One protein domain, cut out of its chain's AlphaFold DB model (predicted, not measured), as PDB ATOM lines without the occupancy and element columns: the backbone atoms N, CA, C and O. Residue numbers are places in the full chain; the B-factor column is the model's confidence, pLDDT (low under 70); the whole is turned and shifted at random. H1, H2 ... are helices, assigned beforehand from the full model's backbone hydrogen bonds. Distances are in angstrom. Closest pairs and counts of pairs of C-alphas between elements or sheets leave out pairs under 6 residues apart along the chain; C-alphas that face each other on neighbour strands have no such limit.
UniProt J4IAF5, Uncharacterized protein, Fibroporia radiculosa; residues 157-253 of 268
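Overview. This is residues 157 to 253 of the 268 residues of an uncharacterized protein of Fibroporia radiculosa (UniProt J4IAF5). A helical hairpin, H5 and H6, makes the core, and H1 packs slantwise on H5, with short H3 on the far side of H1. H7 lies beyond the hairpin on the side away from H1, and residues 243 to 253, of which 243 to 245 belong to H7, stick out as a tail. The printed part has 97 residues with seven named helices, H1 to H7 in order along the chain, and no named strand: its class is all helix. It is compact, with a radius of gyration of the C-alphas of 13.8 A and spans of 38 by 32 by 27 A.

Along the chain. Find C-alpha 157 at (-17.213, -2.130, -11.766); from there H1 runs through residues 157 to 166, 14.5 A from first to last C-alpha. Read on to H2, residues 169 to 174, and H3, residues 179 to 182. H4 follows at residues 195 to 199. Then look for C-alpha 206 at (-7.249, -8.866, 2.658), where H5 begins; it spans residues 206 to 220 over 21.2 A. H6, residues 224 to 236, measures 18.3 A. H7, residues 238 to 245, measures 10.6 A and ends with C-alpha 245 at (-11.080, -24.965, -1.579).

Arrangement. Start at H1, which touches H5 at a steep tilt of 40 degrees, opposite ways; their closest C-alphas, of Leu 160 and Gly 212, are 5.6 A apart. H1 also touches H3, and there the closest C-alphas, of Phe 162 and Gly 182, are 5.2 A apart. H1 and H2 are close but not clearly touching, with the C-alphas of Trp 166 and Val 172 closest at 6.8 A. H4 and H6 are likewise close but not clearly touching, with the C-alphas of Val 198 and Ile 232 closest at 6.8 A. At H5 and H6 you find a helical hairpin: they touch at a shallow tilt of 19 degrees, opposite ways, and the closest C-alphas, of Ala 209 and Ala 233, are 4.7 A apart. H7 is close to H6 but not clearly touching, its Leu 241 closest to Ala 234 with C-alphas 6.3 A apart, and H5 and H7 are near each other. H1 and H6 are apart. In H1, H2, H4, H5, H6 and H7 every O i to N i+4 pair is within hydrogen-bond range; H3 is too short for such a pair, and its one O i to N i+3 pair is within range.

Size, cuts and confidence. Compare Gln 196 with Ser 252: their C-alphas, the two farthest apart, are 39.5 A from each other. The printed part has no cut. The link from H3 to H4, residues 183 to 194, is long. The mean pLDDT of the printed part is 91.8, and it falls under 70 at residue 203 and residues 252 to 253.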
ATOM      1  N   ALA A 157     -17.975  -3.290 -11.301       98.75
ATOM      2  CA  ALA A 157     -17.213  -2.130 -11.766       98.75
ATOM      3  C   ALA A 157     -16.919  -1.161 -10.611       98.75
ATOM      4  O   ALA A 157     -15.768  -0.790 -10.394       98.75
ATOM      5  N   ASP A 158     -17.944  -0.846  -9.821       98.75
ATOM      6  CA  ASP A 158     -17.842   0.034  -8.658       98.75
ATOM      7  C   ASP A 158     -16.976  -0.588  -7.562       98.75
ATOM      8  O   ASP A 158     -16.135   0.096  -6.984       98.75
ATOM      9  N   ALA A 159     -17.119  -1.897  -7.316       98.62
ATOM     10  CA  ALA A 159     -16.283  -2.618  -6.358       98.62
ATOM     11  C   ALA A 159     -14.794  -2.527  -6.730       98.62
ATOM     12  O   ALA A 159     -13.963  -2.212  -5.880       98.62
ATOM     13  N   LEU A 160     -14.452  -2.763  -8.002       98.50
ATOM     14  CA  LEU A 160     -13.071  -2.658  -8.469       98.50
ATOM     15  C   LEU A 160     -12.561  -1.216  -8.421       98.50
ATOM     16  O   LEU A 160     -11.439  -0.982  -7.978       98.50
ATOM     17  N   SER A 161     -13.382  -0.258  -8.848       98.50
ATOM     18  CA  SER A 161     -13.034   1.162  -8.832       98.50
ATOM     19  C   SER A 161     -12.738   1.657  -7.413       98.50
ATOM     20  O   SER A 161     -11.707   2.286  -7.175       98.50
ATOM     21  N   PHE A 162     -13.579   1.276  -6.448       98.12
ATOM     22  CA  PHE A 162     -13.384   1.570  -5.032       98.12
ATOM     23  C   PHE A 162     -12.049   1.036  -4.508       98.12
ATOM     24  O   PHE A 162     -11.267   1.779  -3.919       98.12
ATOM     25  N   ILE A 163     -11.749  -0.237  -4.775       96.81
ATOM     26  CA  ILE A 163     -10.484  -0.859  -4.362       96.81
ATOM     27  C   ILE A 163      -9.302  -0.129  -5.000       96.81
ATOM     28  O   ILE A 163      -8.346   0.220  -4.316       96.81
ATOM     29  N   GLN A 164      -9.370   0.162  -6.299       96.00
ATOM     30  CA  GLN A 164      -8.304   0.876  -7.002       96.00
ATOM     31  C   GLN A 164      -8.099   2.301  -6.490       96.00
ATOM     32  O   GLN A 164      -6.969   2.784  -6.533       96.00
ATOM     33  N   ALA A 165      -9.147   2.970  -6.003       96.12
ATOM     34  CA  ALA A 165      -9.030   4.283  -5.382       96.12
ATOM     35  C   ALA A 165      -8.228   4.212  -4.073       96.12
ATOM     36  O   ALA A 165      -7.342   5.034  -3.853       96.12
ATOM     37  N   TRP A 166      -8.483   3.203  -3.238       94.06
ATOM     38  CA  TRP A 166      -7.767   3.020  -1.974       94.06
ATOM     39  C   TRP A 166      -6.361   2.427  -2.125       94.06
ATOM     40  O   TRP A 166      -5.514   2.639  -1.264       94.06
ATOM     41  N   LEU A 167      -6.085   1.735  -3.232       92.38
ATOM     42  CA  LEU A 167      -4.757   1.204  -3.560       92.38
ATOM     43  C   LEU A 167      -3.852   2.207  -4.297       92.38
ATOM     44  O   LEU A 167      -2.734   1.852  -4.680       92.38
ATOM     45  N   GLN A 168      -4.301   3.448  -4.522       91.56
ATOM     46  CA  GLN A 168      -3.439   4.471  -5.118       91.56
ATOM     47  C   GLN A 168      -2.211   4.721  -4.227       91.56
ATOM     48  O   GLN A 168      -2.373   4.862  -3.012       91.56
ATOM     49  N   PRO A 169      -0.992   4.840  -4.794       89.31
ATOM     50  CA  PRO A 169       0.233   4.994  -4.006       89.31
ATOM     51  C   PRO A 169       0.176   6.137  -2.986       89.31
ATOM     52  O   PRO A 169       0.639   5.985  -1.858       89.31
ATOM     53  N   ASP A 170      -0.428   7.265  -3.358       90.69
ATOM     54  CA  ASP A 170      -0.541   8.436  -2.487       90.69
ATOM     55  C   ASP A 170      -1.505   8.208  -1.321       90.69
ATOM     56  O   ASP A 170      -1.223   8.632  -0.198       90.69
ATOM     57  N   VAL A 171      -2.610   7.502  -1.571       91.81
ATOM     58  CA  VAL A 171      -3.606   7.138  -0.554       91.81
ATOM     59  C   VAL A 171      -2.985   6.168   0.441       91.81
ATOM     60  O   VAL A 171      -2.998   6.436   1.638       91.81
ATOM     61  N   VAL A 172      -2.339   5.107  -0.048       88.12
ATOM     62  CA  VAL A 172      -1.643   4.127   0.799       88.12
ATOM     63  C   VAL A 172      -0.548   4.796   1.636       88.12
ATOM     64  O   VAL A 172      -0.414   4.514   2.823       88.12
ATOM     65  N   ARG A 173       0.225   5.714   1.045       88.12
ATOM     66  CA  ARG A 173       1.330   6.398   1.733       88.12
ATOM     67  C   ARG A 173       0.859   7.378   2.808       88.12
ATOM     68  O   ARG A 173       1.549   7.547   3.807       88.12
ATOM     69  N   THR A 174      -0.236   8.097   2.568       90.44
ATOM     70  CA  THR A 174      -0.686   9.182   3.458       90.44
ATOM     71  C   THR A 174      -1.776   8.758   4.433       90.44
ATOM     72  O   THR A 174      -1.957   9.425   5.444       90.44
ATOM     73  N   GLY A 175      -2.521   7.693   4.126       88.06
ATOM     74  CA  GLY A 175      -3.744   7.325   4.839       88.06
ATOM     75  C   GLY A 175      -4.918   8.277   4.583       88.06
ATOM     76  O   GLY A 175      -6.010   8.042   5.097       88.06
ATOM     77  N   ASN A 176      -4.727   9.335   3.784       92.50
ATOM     78  CA  ASN A 176      -5.801  10.264   3.464       92.50
ATOM     79  C   ASN A 176      -6.833   9.571   2.571       92.50
ATOM     80  O   ASN A 176      -6.451   8.956   1.570       92.50
ATOM     81  N   PRO A 177      -8.130   9.691   2.886       93.88
ATOM     82  CA  PRO A 177      -9.158   9.041   2.098       93.88
ATOM     83  C   PRO A 177      -9.188   9.604   0.669       93.88
ATOM     84  O   PRO A 177      -9.029  10.817   0.484       93.88
ATOM     85  N   PRO A 178      -9.439   8.766  -0.355       94.81
ATOM     86  CA  PRO A 178      -9.712   9.261  -1.695       94.81
ATOM     87  C   PRO A 178     -10.976  10.144  -1.702       94.81
ATOM     88  O   PRO A 178     -11.788  10.071  -0.770       94.81
ATOM     89  N   PRO A 179     -11.219  10.925  -2.771       92.25
ATOM     90  CA  PRO A 179     -12.433  11.727  -2.906       92.25
ATOM     91  C   PRO A 179     -13.703  10.921  -2.601       92.25
ATOM     92  O   PRO A 179     -13.871   9.801  -3.093       92.25
ATOM     93  N   ARG A 180     -14.590  11.492  -1.772       94.00
ATOM     94  CA  ARG A 180     -15.833  10.850  -1.295       94.00
ATOM     95  C   ARG A 180     -15.602   9.478  -0.635       94.00
ATOM     96  O   ARG A 180     -16.382   8.551  -0.842       94.00
ATOM     97  N   GLY A 181     -14.477   9.307   0.060       95.50
ATOM     98  CA  GLY A 181     -14.095   8.036   0.683       95.50
ATOM     99  C   GLY A 181     -13.865   6.903  -0.323       95.50
ATOM    100  O   GLY A 181     -14.101   5.743  -0.003       95.50
ATOM    101  N   GLY A 182     -13.467   7.222  -1.561       96.06
ATOM    102  CA  GLY A 182     -13.288   6.243  -2.643       96.06
ATOM    103  C   GLY A 182     -14.545   5.958  -3.467       96.06
ATOM    104  O   GLY A 182     -14.486   5.166  -4.405       96.06
ATOM    105  N   CYS A 183     -15.672   6.615  -3.178       97.31
ATOM    106  CA  CYS A 183     -16.964   6.344  -3.821       97.31
ATOM    107  C   CYS A 183     -17.262   7.241  -5.039       97.31
ATOM    108  O   CYS A 183     -18.421   7.481  -5.369       97.31
ATOM    109  N   ALA A 184     -16.231   7.779  -5.702       96.50
ATOM    110  CA  ALA A 184     -16.390   8.519  -6.961       96.50
ATOM    111  C   ALA A 184     -16.615   7.595  -8.176       96.50
ATOM    112  O   ALA A 184     -17.098   8.050  -9.209       96.50
ATOM    113  N   PHE A 185     -16.253   6.315  -8.045       97.75
ATOM    114  CA  PHE A 185     -16.426   5.257  -9.045       97.75
ATOM    115  C   PHE A 185     -16.008   5.620 -10.489       97.75
ATOM    116  O   PHE A 185     -16.778   5.391 -11.424       97.75
ATOM    117  N   PRO A 186     -14.793   6.159 -10.732       97.38
ATOM    118  CA  PRO A 186     -14.297   6.277 -12.102       97.38
ATOM    119  C   PRO A 186     -14.231   4.895 -12.784       97.38
ATOM    120  O   PRO A 186     -14.087   3.885 -12.087       97.38
ATOM    121  N   PRO A 187     -14.285   4.813 -14.129       98.06
ATOM    122  CA  PRO A 187     -14.136   3.544 -14.835       98.06
ATOM    123  C   PRO A 187     -12.883   2.783 -14.364       98.06
ATOM    124  O   PRO A 187     -11.790   3.358 -14.381       98.06
ATOM    125  N   PRO A 188     -13.012   1.517 -13.920       97.75
ATOM    126  CA  PRO A 188     -11.884   0.787 -13.363       97.75
ATOM    127  C   PRO A 188     -10.862   0.426 -14.443       97.75
ATOM    128  O   PRO A 188     -11.201   0.143 -15.593       97.75
ATOM    129  N   SER A 189      -9.591   0.385 -14.052       97.06
ATOM    130  CA  SER A 189      -8.480   0.035 -14.934       97.06
ATOM    131  C   SER A 189      -8.266  -1.477 -14.994       97.06
ATOM    132  O   SER A 189      -8.236  -2.145 -13.963       97.06
ATOM    133  N   GLN A 190      -8.038  -2.018 -16.190       96.50
ATOM    134  CA  GLN A 190      -7.614  -3.413 -16.382       96.50
ATOM    135  C   GLN A 190      -6.081  -3.576 -16.322       96.50
ATOM    136  O   GLN A 190      -5.562  -4.678 -16.486       96.50
ATOM    137  N   LYS A 191      -5.331  -2.488 -16.103       96.62
ATOM    138  CA  LYS A 191      -3.864  -2.513 -16.105       96.62
ATOM    139  C   LYS A 191      -3.334  -3.443 -14.995       96.62
ATOM    140  O   LYS A 191      -3.633  -3.183 -13.830       96.62
ATOM    141  N   PRO A 192      -2.520  -4.463 -15.329       96.00
ATOM    142  CA  PRO A 192      -1.854  -5.298 -14.334       96.00
ATOM    143  C   PRO A 192      -0.930  -4.493 -13.415       96.00
ATOM    144  O   PRO A 192      -0.374  -3.459 -13.806       96.00
ATOM    145  N   PHE A 193      -0.741  -4.993 -12.198       94.19
ATOM    146  CA  PHE A 193       0.248  -4.476 -11.262       94.19
ATOM    147  C   PHE A 193       1.666  -4.758 -11.762       94.19
ATOM    148  O   PHE A 193       1.925  -5.776 -12.409       94.19
ATOM    149  N   THR A 194       2.606  -3.871 -11.437       92.75
ATOM    150  CA  THR A 194       4.033  -4.159 -11.620       92.75
ATOM    151  C   THR A 194       4.496  -5.193 -10.593       92.75
ATOM    152  O   THR A 194       3.906  -5.317  -9.520       92.75
ATOM    153  N   GLN A 195       5.597  -5.896 -10.870       88.69
ATOM    154  CA  GLN A 195       6.149  -6.872  -9.921       88.69
ATOM    155  C   GLN A 195       6.434  -6.240  -8.548       88.69
ATOM    156  O   GLN A 195       6.054  -6.786  -7.522       88.69
ATOM    157  N   GLN A 196       6.984  -5.022  -8.533       87.56
ATOM    158  CA  GLN A 196       7.232  -4.275  -7.300       87.56
ATOM    159  C   GLN A 196       5.948  -4.005  -6.496       87.56
ATOM    160  O   GLN A 196       5.994  -3.989  -5.268       87.56
ATOM    161  N   GLN A 197       4.812  -3.773  -7.161       87.62
ATOM    162  CA  GLN A 197       3.526  -3.597  -6.482       87.62
ATOM    163  C   GLN A 197       3.014  -4.915  -5.898       87.62
ATOM    164  O   GLN A 197       2.499  -4.905  -4.790       87.62
ATOM    165  N   VAL A 198       3.187  -6.034  -6.610       86.38
ATOM    166  CA  VAL A 198       2.803  -7.378  -6.136       86.38
ATOM    167  C   VAL A 198       3.666  -7.831  -4.951       86.38
ATOM    168  O   VAL A 198       3.175  -8.511  -4.049       86.38
ATOM    169  N   ASP A 199       4.937  -7.439  -4.927       85.12
ATOM    170  CA  ASP A 199       5.860  -7.812  -3.855       85.12
ATOM    171  C   ASP A 199       5.579  -7.028  -2.558       85.12
ATOM    172  O   ASP A 199       5.654  -7.600  -1.468       85.12
ATOM    173  N   ASN A 200       5.173  -5.756  -2.669       83.69
ATOM    174  CA  ASN A 200       4.960  -4.827  -1.549       83.69
ATOM    175  C   ASN A 200       3.482  -4.707  -1.124       83.69
ATOM    176  O   ASN A 200       2.917  -3.613  -1.089       83.69
ATOM    177  N   VAL A 201       2.852  -5.838  -0.793       79.25
ATOM    178  CA  VAL A 201       1.412  -5.924  -0.452       79.25
ATOM    179  C   VAL A 201       1.124  -6.149   1.030       79.25
ATOM    180  O   VAL A 201      -0.030  -6.330   1.405       79.25
ATOM    181  N   ASP A 202       2.143  -6.130   1.888       72.38
ATOM    182  CA  ASP A 202       2.006  -6.521   3.300       72.38
ATOM    183  C   ASP A 202       1.076  -5.585   4.108       72.38
ATOM    184  O   ASP A 202       0.591  -5.963   5.169       72.38
ATOM    185  N   TYR A 203       0.775  -4.394   3.578       69.75
ATOM    186  CA  TYR A 203      -0.153  -3.417   4.165       69.75
ATOM    187  C   TYR A 203      -1.535  -3.391   3.496       69.75
ATOM    188  O   TYR A 203      -2.350  -2.525   3.804       69.75
ATOM    189  N   TRP A 204      -1.807  -4.282   2.539       78.75
ATOM    190  CA  TRP A 204      -3.111  -4.330   1.885       78.75
ATOM    191  C   TRP A 204      -4.129  -5.050   2.765       78.75
ATOM    192  O   TRP A 204      -3.864  -6.111   3.331       78.75
ATOM    193  N   GLU A 205      -5.343  -4.514   2.806       80.81
ATOM    194  CA  GLU A 205      -6.463  -5.181   3.456       80.81
ATOM    195  C   GLU A 205      -6.857  -6.437   2.657       80.81
ATOM    196  O   GLU A 205      -7.160  -6.379   1.460       80.81
ATOM    197  N   GLY A 206      -6.895  -7.601   3.316       82.81
ATOM    198  CA  GLY A 206      -7.249  -8.866   2.658       82.81
ATOM    199  C   GLY A 206      -8.641  -8.838   2.010       82.81
ATOM    200  O   GLY A 206      -8.840  -9.432   0.946       82.81
ATOM    201  N   ALA A 207      -9.584  -8.095   2.601       87.06
ATOM    202  CA  ALA A 207     -10.920  -7.879   2.048       87.06
ATOM    203  C   ALA A 207     -10.870  -7.233   0.652       87.06
ATOM    204  O   ALA A 207     -11.594  -7.659  -0.253       87.06
ATOM    205  N   PHE A 208      -9.972  -6.266   0.441       93.19
ATOM    206  CA  PHE A 208      -9.790  -5.612  -0.855       93.19
ATOM    207  C   PHE A 208      -9.188  -6.553  -1.885       93.19
ATOM    208  O   PHE A 208      -9.671  -6.600  -3.013       93.19
ATOM    209  N   ALA A 209      -8.185  -7.348  -1.511       94.19
ATOM    210  CA  ALA A 209      -7.543  -8.261  -2.450       94.19
ATOM    211  C   ALA A 209      -8.521  -9.331  -2.978       94.19
ATOM    212  O   ALA A 209      -8.633  -9.524  -4.192       94.19
ATOM    213  N   TYR A 210      -9.296  -9.973  -2.092       95.06
ATOM    214  CA  TYR A 210     -10.310 -10.957  -2.500       95.06
ATOM    215  C   TYR A 210     -11.447 -10.328  -3.308       95.06
ATOM    216  O   TYR A 210     -11.872 -10.887  -4.324       95.06
ATOM    217  N   THR A 211     -11.929  -9.157  -2.885       96.12
ATOM    218  CA  THR A 211     -12.977  -8.440  -3.619       96.12
ATOM    219  C   THR A 211     -12.476  -8.032  -5.005       96.12
ATOM    220  O   THR A 211     -13.192  -8.218  -5.985       96.12
ATOM    221  N   GLY A 212     -11.233  -7.559  -5.113       97.06
ATOM    222  CA  GLY A 212     -10.602  -7.167  -6.370       97.06
ATOM    223  C   GLY A 212     -10.494  -8.346  -7.329       97.06
ATOM    224  O   GLY A 212     -10.932  -8.240  -8.471       97.06
ATOM    225  N   ALA A 213     -10.030  -9.501  -6.843       97.19
ATOM    226  CA  ALA A 213      -9.956 -10.728  -7.637       97.19
ATOM    227  C   ALA A 213     -11.321 -11.099  -8.240       97.19
ATOM    228  O   ALA A 213     -11.437 -11.324  -9.447       97.19
ATOM    229  N   LEU A 214     -12.372 -11.113  -7.412       97.56
ATOM    230  CA  LEU A 214     -13.720 -11.465  -7.854       97.56
ATOM    231  C   LEU A 214     -14.339 -10.395  -8.768       97.56
ATOM    232  O   LEU A 214     -15.039 -10.740  -9.719       97.56
ATOM    233  N   ALA A 215     -14.084  -9.112  -8.507       98.50
ATOM    234  CA  ALA A 215     -14.568  -8.004  -9.324       98.50
ATOM    235  C   ALA A 215     -13.969  -8.046 -10.736       98.50
ATOM    236  O   ALA A 215     -14.711  -8.048 -11.717       98.50
ATOM    237  N   VAL A 216     -12.641  -8.164 -10.838       98.62
ATOM    238  CA  VAL A 216     -11.917  -8.275 -12.114       98.62
ATOM    239  C   VAL A 216     -12.391  -9.505 -12.886       98.62
ATOM    240  O   VAL A 216     -12.717  -9.392 -14.066       98.62
ATOM    241  N   PHE A 217     -12.515 -10.658 -12.220       98.38
ATOM    242  CA  PHE A 217     -13.009 -11.877 -12.861       98.38
ATOM    243  C   PHE A 217     -14.443 -11.728 -13.387       98.38
ATOM    244  O   PHE A 217     -14.750 -12.176 -14.488       98.38
ATOM    245  N   LYS A 218     -15.333 -11.066 -12.637       98.31
ATOM    246  CA  LYS A 218     -16.707 -10.799 -13.092       98.31
ATOM    247  C   LYS A 218     -16.771  -9.848 -14.288       98.31
ATOM    248  O   LYS A 218     -17.689  -9.982 -15.090       98.31
ATOM    249  N   LEU A 219     -15.845  -8.894 -14.390       98.31
ATOM    250  CA  LEU A 219     -15.813  -7.911 -15.476       98.31
ATOM    251  C   LEU A 219     -15.172  -8.465 -16.750       98.31
ATOM    252  O   LEU A 219     -15.682  -8.231 -17.843       98.31
ATOM    253  N   TRP A 220     -14.053  -9.177 -16.610       98.31
ATOM    254  CA  TRP A 220     -13.174  -9.507 -17.736       98.31
ATOM    255  C   TRP A 220     -12.723 -10.971 -17.774       98.31
ATOM    256  O   TRP A 220     -11.896 -11.334 -18.608       98.31
ATOM    257  N   GLY A 221     -13.261 -11.825 -16.903       98.06
ATOM    258  CA  GLY A 221     -12.876 -13.228 -16.811       98.06
ATOM    259  C   GLY A 221     -11.467 -13.430 -16.254       98.06
ATOM    260  O   GLY A 221     -10.909 -12.587 -15.547       98.06
ATOM    261  N   ASP A 222     -10.895 -14.592 -16.558       97.88
ATOM    262  CA  ASP A 222      -9.526 -14.912 -16.173       97.88
ATOM    263  C   ASP A 222      -8.525 -14.063 -16.973       97.88
ATOM    264  O   ASP A 222      -8.354 -14.238 -18.180       97.88
ATOM    265  N   CYS A 223      -7.858 -13.139 -16.287       97.69
ATOM    266  CA  CYS A 223      -6.807 -12.297 -16.844       97.69
ATOM    267  C   CYS A 223      -5.682 -12.086 -15.822       97.69
ATOM    268  O   CYS A 223      -5.819 -12.416 -14.643       97.69
ATOM    269  N   GLU A 224      -4.559 -11.518 -16.269       97.62
ATOM    270  CA  GLU A 224      -3.376 -11.305 -15.426       97.62
ATOM    271  C   GLU A 224      -3.708 -10.554 -14.131       97.62
ATOM    272  O   GLU A 224      -3.349 -11.013 -13.051       97.62
ATOM    273  N   LEU A 225      -4.483  -9.469 -14.221       97.56
ATOM    274  CA  LEU A 225      -4.891  -8.691 -13.053       97.56
ATOM    275  C   LEU A 225      -5.737  -9.520 -12.066       97.56
ATOM    276  O   LEU A 225      -5.551  -9.408 -10.855       97.56
ATOM    277  N   ALA A 226      -6.629 -10.391 -12.559       97.88
ATOM    278  CA  ALA A 226      -7.454 -11.249 -11.703       97.88
ATOM    279  C   ALA A 226      -6.581 -12.252 -10.936       97.88
ATOM    280  O   ALA A 226      -6.751 -12.439  -9.728       97.88
ATOM    281  N   ARG A 227      -5.605 -12.854 -11.626       97.12
ATOM    282  CA  ARG A 227      -4.635 -13.785 -11.033       97.12
ATOM    283  C   ARG A 227      -3.724 -13.088 -10.029       97.12
ATOM    284  O   ARG A 227      -3.476 -13.653  -8.969       97.12
ATOM    285  N   GLN A 228      -3.266 -11.871 -10.328       96.31
ATOM    286  CA  GLN A 228      -2.451 -11.072  -9.412       96.31
ATOM    287  C   GLN A 228      -3.219 -10.742  -8.130       96.31
ATOM    288  O   GLN A 228      -2.715 -11.015  -7.044       96.31
ATOM    289  N   PHE A 229      -4.455 -10.239  -8.227       96.19
ATOM    290  CA  PHE A 229      -5.281 -10.003  -7.041       96.19
ATOM    291  C   PHE A 229      -5.511 -11.279  -6.230       96.19
ATOM    292  O   PHE A 229      -5.394 -11.246  -5.009       96.19
ATOM    293  N   LEU A 230      -5.806 -12.407  -6.886       94.81
ATOM    294  CA  LEU A 230      -6.020 -13.678  -6.193       94.81
ATOM    295  C   LEU A 230      -4.745 -14.178  -5.499       94.81
ATOM    296  O   LEU A 230      -4.812 -14.656  -4.370       94.81
ATOM    297  N   PHE A 231      -3.589 -14.041  -6.150       93.81
ATOM    298  CA  PHE A 231      -2.290 -14.370  -5.566       93.81
ATOM    299  C   PHE A 231      -2.000 -13.509  -4.332       93.81
ATOM    300  O   PHE A 231      -1.665 -14.039  -3.273       93.81
ATOM    301  N   ILE A 232      -2.203 -12.194  -4.443       93.19
ATOM    302  CA  ILE A 232      -2.051 -11.245  -3.336       93.19
ATOM    303  C   ILE A 232      -3.003 -11.608  -2.188       93.19
ATOM    304  O   ILE A 232      -2.581 -11.701  -1.039       93.19
ATOM    305  N   ALA A 233      -4.269 -11.897  -2.494       92.94
ATOM    306  CA  ALA A 233      -5.271 -12.289  -1.508       92.94
ATOM    307  C   ALA A 233      -4.884 -13.575  -0.760       92.94
ATOM    308  O   ALA A 233      -4.994 -13.642   0.466       92.94
ATOM    309  N   ALA A 234      -4.381 -14.576  -1.487       92.06
ATOM    310  CA  ALA A 234      -3.903 -15.833  -0.920       92.06
ATOM    311  C   ALA A 234      -2.641 -15.651  -0.063       92.06
ATOM    312  O   ALA A 234      -2.486 -16.358   0.933       92.06
ATOM    313  N   LYS A 235      -1.763 -14.701  -0.418       91.19
ATOM    314  CA  LYS A 235      -0.584 -14.333   0.380       91.19
ATOM    315  C   LYS A 235      -0.989 -13.645   1.690       91.19
ATOM    316  O   LYS A 235      -0.478 -14.019   2.739       91.19
ATOM    317  N   ILE A 236      -1.907 -12.675   1.633       90.88
ATOM    318  CA  ILE A 236      -2.335 -11.878   2.797       90.88
ATOM    319  C   ILE A 236      -3.163 -12.715   3.775       90.88
ATOM    320  O   ILE A 236      -2.941 -12.673   4.981       90.88
ATOM    321  N   ASN A 237      -4.141 -13.469   3.270       89.75
ATOM    322  CA  ASN A 237      -5.013 -14.284   4.106       89.75
ATOM    323  C   ASN A 237      -5.295 -15.636   3.431       89.75
ATOM    324  O   ASN A 237      -6.325 -15.795   2.761       89.75
ATOM    325  N   PRO A 238      -4.412 -16.635   3.617       91.38
ATOM    326  CA  PRO A 238      -4.565 -17.954   3.006       91.38
ATOM    327  C   PRO A 238      -5.760 -18.737   3.562       91.38
ATOM    328  O   PRO A 238      -6.273 -19.631   2.887       91.38
ATOM    329  N   HIS A 239      -6.239 -18.410   4.767       90.12
ATOM    330  CA  HIS A 239      -7.335 -19.135   5.410       90.12
ATOM    331  C   HIS A 239      -8.640 -19.028   4.625       90.12
ATOM    332  O   HIS A 239      -9.380 -20.006   4.533       90.12
ATOM    333  N   VAL A 240      -8.924 -17.870   4.024       88.38
ATOM    334  CA  VAL A 240     -10.118 -17.689   3.185       88.38
ATOM    335  C   VAL A 240     -10.084 -18.655   1.998       88.38
ATOM    336  O   VAL A 240     -11.044 -19.396   1.785       88.38
ATOM    337  N   LEU A 241      -8.961 -18.724   1.276       89.88
ATOM    338  CA  LEU A 241      -8.810 -19.642   0.148       89.88
ATOM    339  C   LEU A 241      -8.878 -21.111   0.587       89.88
ATOM    340  O   LEU A 241      -9.530 -21.908  -0.081       89.88
ATOM    341  N   GLN A 242      -8.276 -21.471   1.725       91.44
ATOM    342  CA  GLN A 242      -8.382 -22.825   2.284       91.44
ATOM    343  C   GLN A 242      -9.840 -23.224   2.539       91.44
ATOM    344  O   GLN A 242     -10.241 -24.320   2.155       91.44
ATOM    345  N   LYS A 243     -10.651 -22.332   3.125       90.69
ATOM    346  CA  LYS A 243     -12.084 -22.582   3.354       90.69
ATOM    347  C   LYS A 243     -12.857 -22.749   2.042       90.69
ATOM    348  O   LYS A 243     -13.670 -23.665   1.936       90.69
ATOM    349  N   ILE A 244     -12.575 -21.910   1.038       88.19
ATOM    350  CA  ILE A 244     -13.190 -22.001  -0.298       88.19
ATOM    351  C   ILE A 244     -12.838 -23.337  -0.968       88.19
ATOM    352  O   ILE A 244     -13.727 -24.039  -1.450       88.19
ATOM    353  N   LEU A 245     -11.556 -23.716  -0.975       91.44
ATOM    354  CA  LEU A 245     -11.080 -24.965  -1.579       91.44
ATOM    355  C   LEU A 245     -11.624 -26.203  -0.855       91.44
ATOM    356  O   LEU A 245     -11.960 -27.192  -1.504       91.44
ATOM    357  N   ALA A 246     -11.767 -26.128   0.469       93.88
ATOM    358  CA  ALA A 246     -12.401 -27.160   1.284       93.88
ATOM    359  C   ALA A 246     -13.937 -27.178   1.168       93.88
ATOM    360  O   ALA A 246     -14.569 -28.047   1.763       93.88
ATOM    361  N   ARG A 247     -14.538 -26.256   0.398       91.19
ATOM    362  CA  ARG A 247     -15.992 -26.117   0.209       91.19
ATOM    363  C   ARG A 247     -16.750 -26.028   1.535       91.19
ATOM    364  O   ARG A 247     -17.816 -26.616   1.681       91.19
ATOM    365  N   ILE A 248     -16.173 -25.318   2.503       90.38
ATOM    366  CA  ILE A 248     -16.825 -25.088   3.791       90.38
ATOM    367  C   ILE A 248     -18.018 -24.162   3.564       90.38
ATOM    368  O   ILE A 248     -17.870 -23.106   2.942       90.38
ATOM    369  N   ASP A 249     -19.181 -24.555   4.079       85.62
ATOM    370  CA  ASP A 249     -20.385 -23.738   4.012       85.62
ATOM    371  C   ASP A 249     -20.176 -22.395   4.718       85.62
ATOM    372  O   ASP A 249     -19.499 -22.289   5.747       85.62
ATOM    373  N   GLN A 250     -20.770 -21.345   4.156       77.88
ATOM    374  CA  GLN A 250     -20.778 -20.045   4.808       77.88
ATOM    375  C   GLN A 250     -21.530 -20.163   6.148       77.88
ATOM    376  O   GLN A 250     -22.623 -20.734   6.162       77.88
ATOM    377  N   PRO A 251     -20.998 -19.608   7.256       76.25
ATOM    378  CA  PRO A 251     -21.722 -19.559   8.521       76.25
ATOM    379  C   PRO A 251     -23.123 -18.965   8.334       76.25
ATOM    380  O   PRO A 251     -23.293 -17.968   7.628       76.25
ATOM    381  N   SER A 252     -24.124 -19.593   8.953       64.00
ATOM    382  CA  SER A 252     -25.526 -19.160   8.889       64.00
ATOM    383  C   SER A 252     -25.777 -17.849   9.630       64.00
ATOM    384  O   SER A 252     -26.730 -17.139   9.317       64.00
ATOM    385  N   GLU A 253     -24.917 -17.529  10.592       57.38
ATOM    386  CA  GLU A 253     -24.940 -16.296  11.363       57.38
ATOM    387  C   GLU A 253     -23.695 -15.486  11.001       57.38
ATOM    388  O   GLU A 253     -22.572 -15.999  10.998       57.38
TER     389      GLU A 253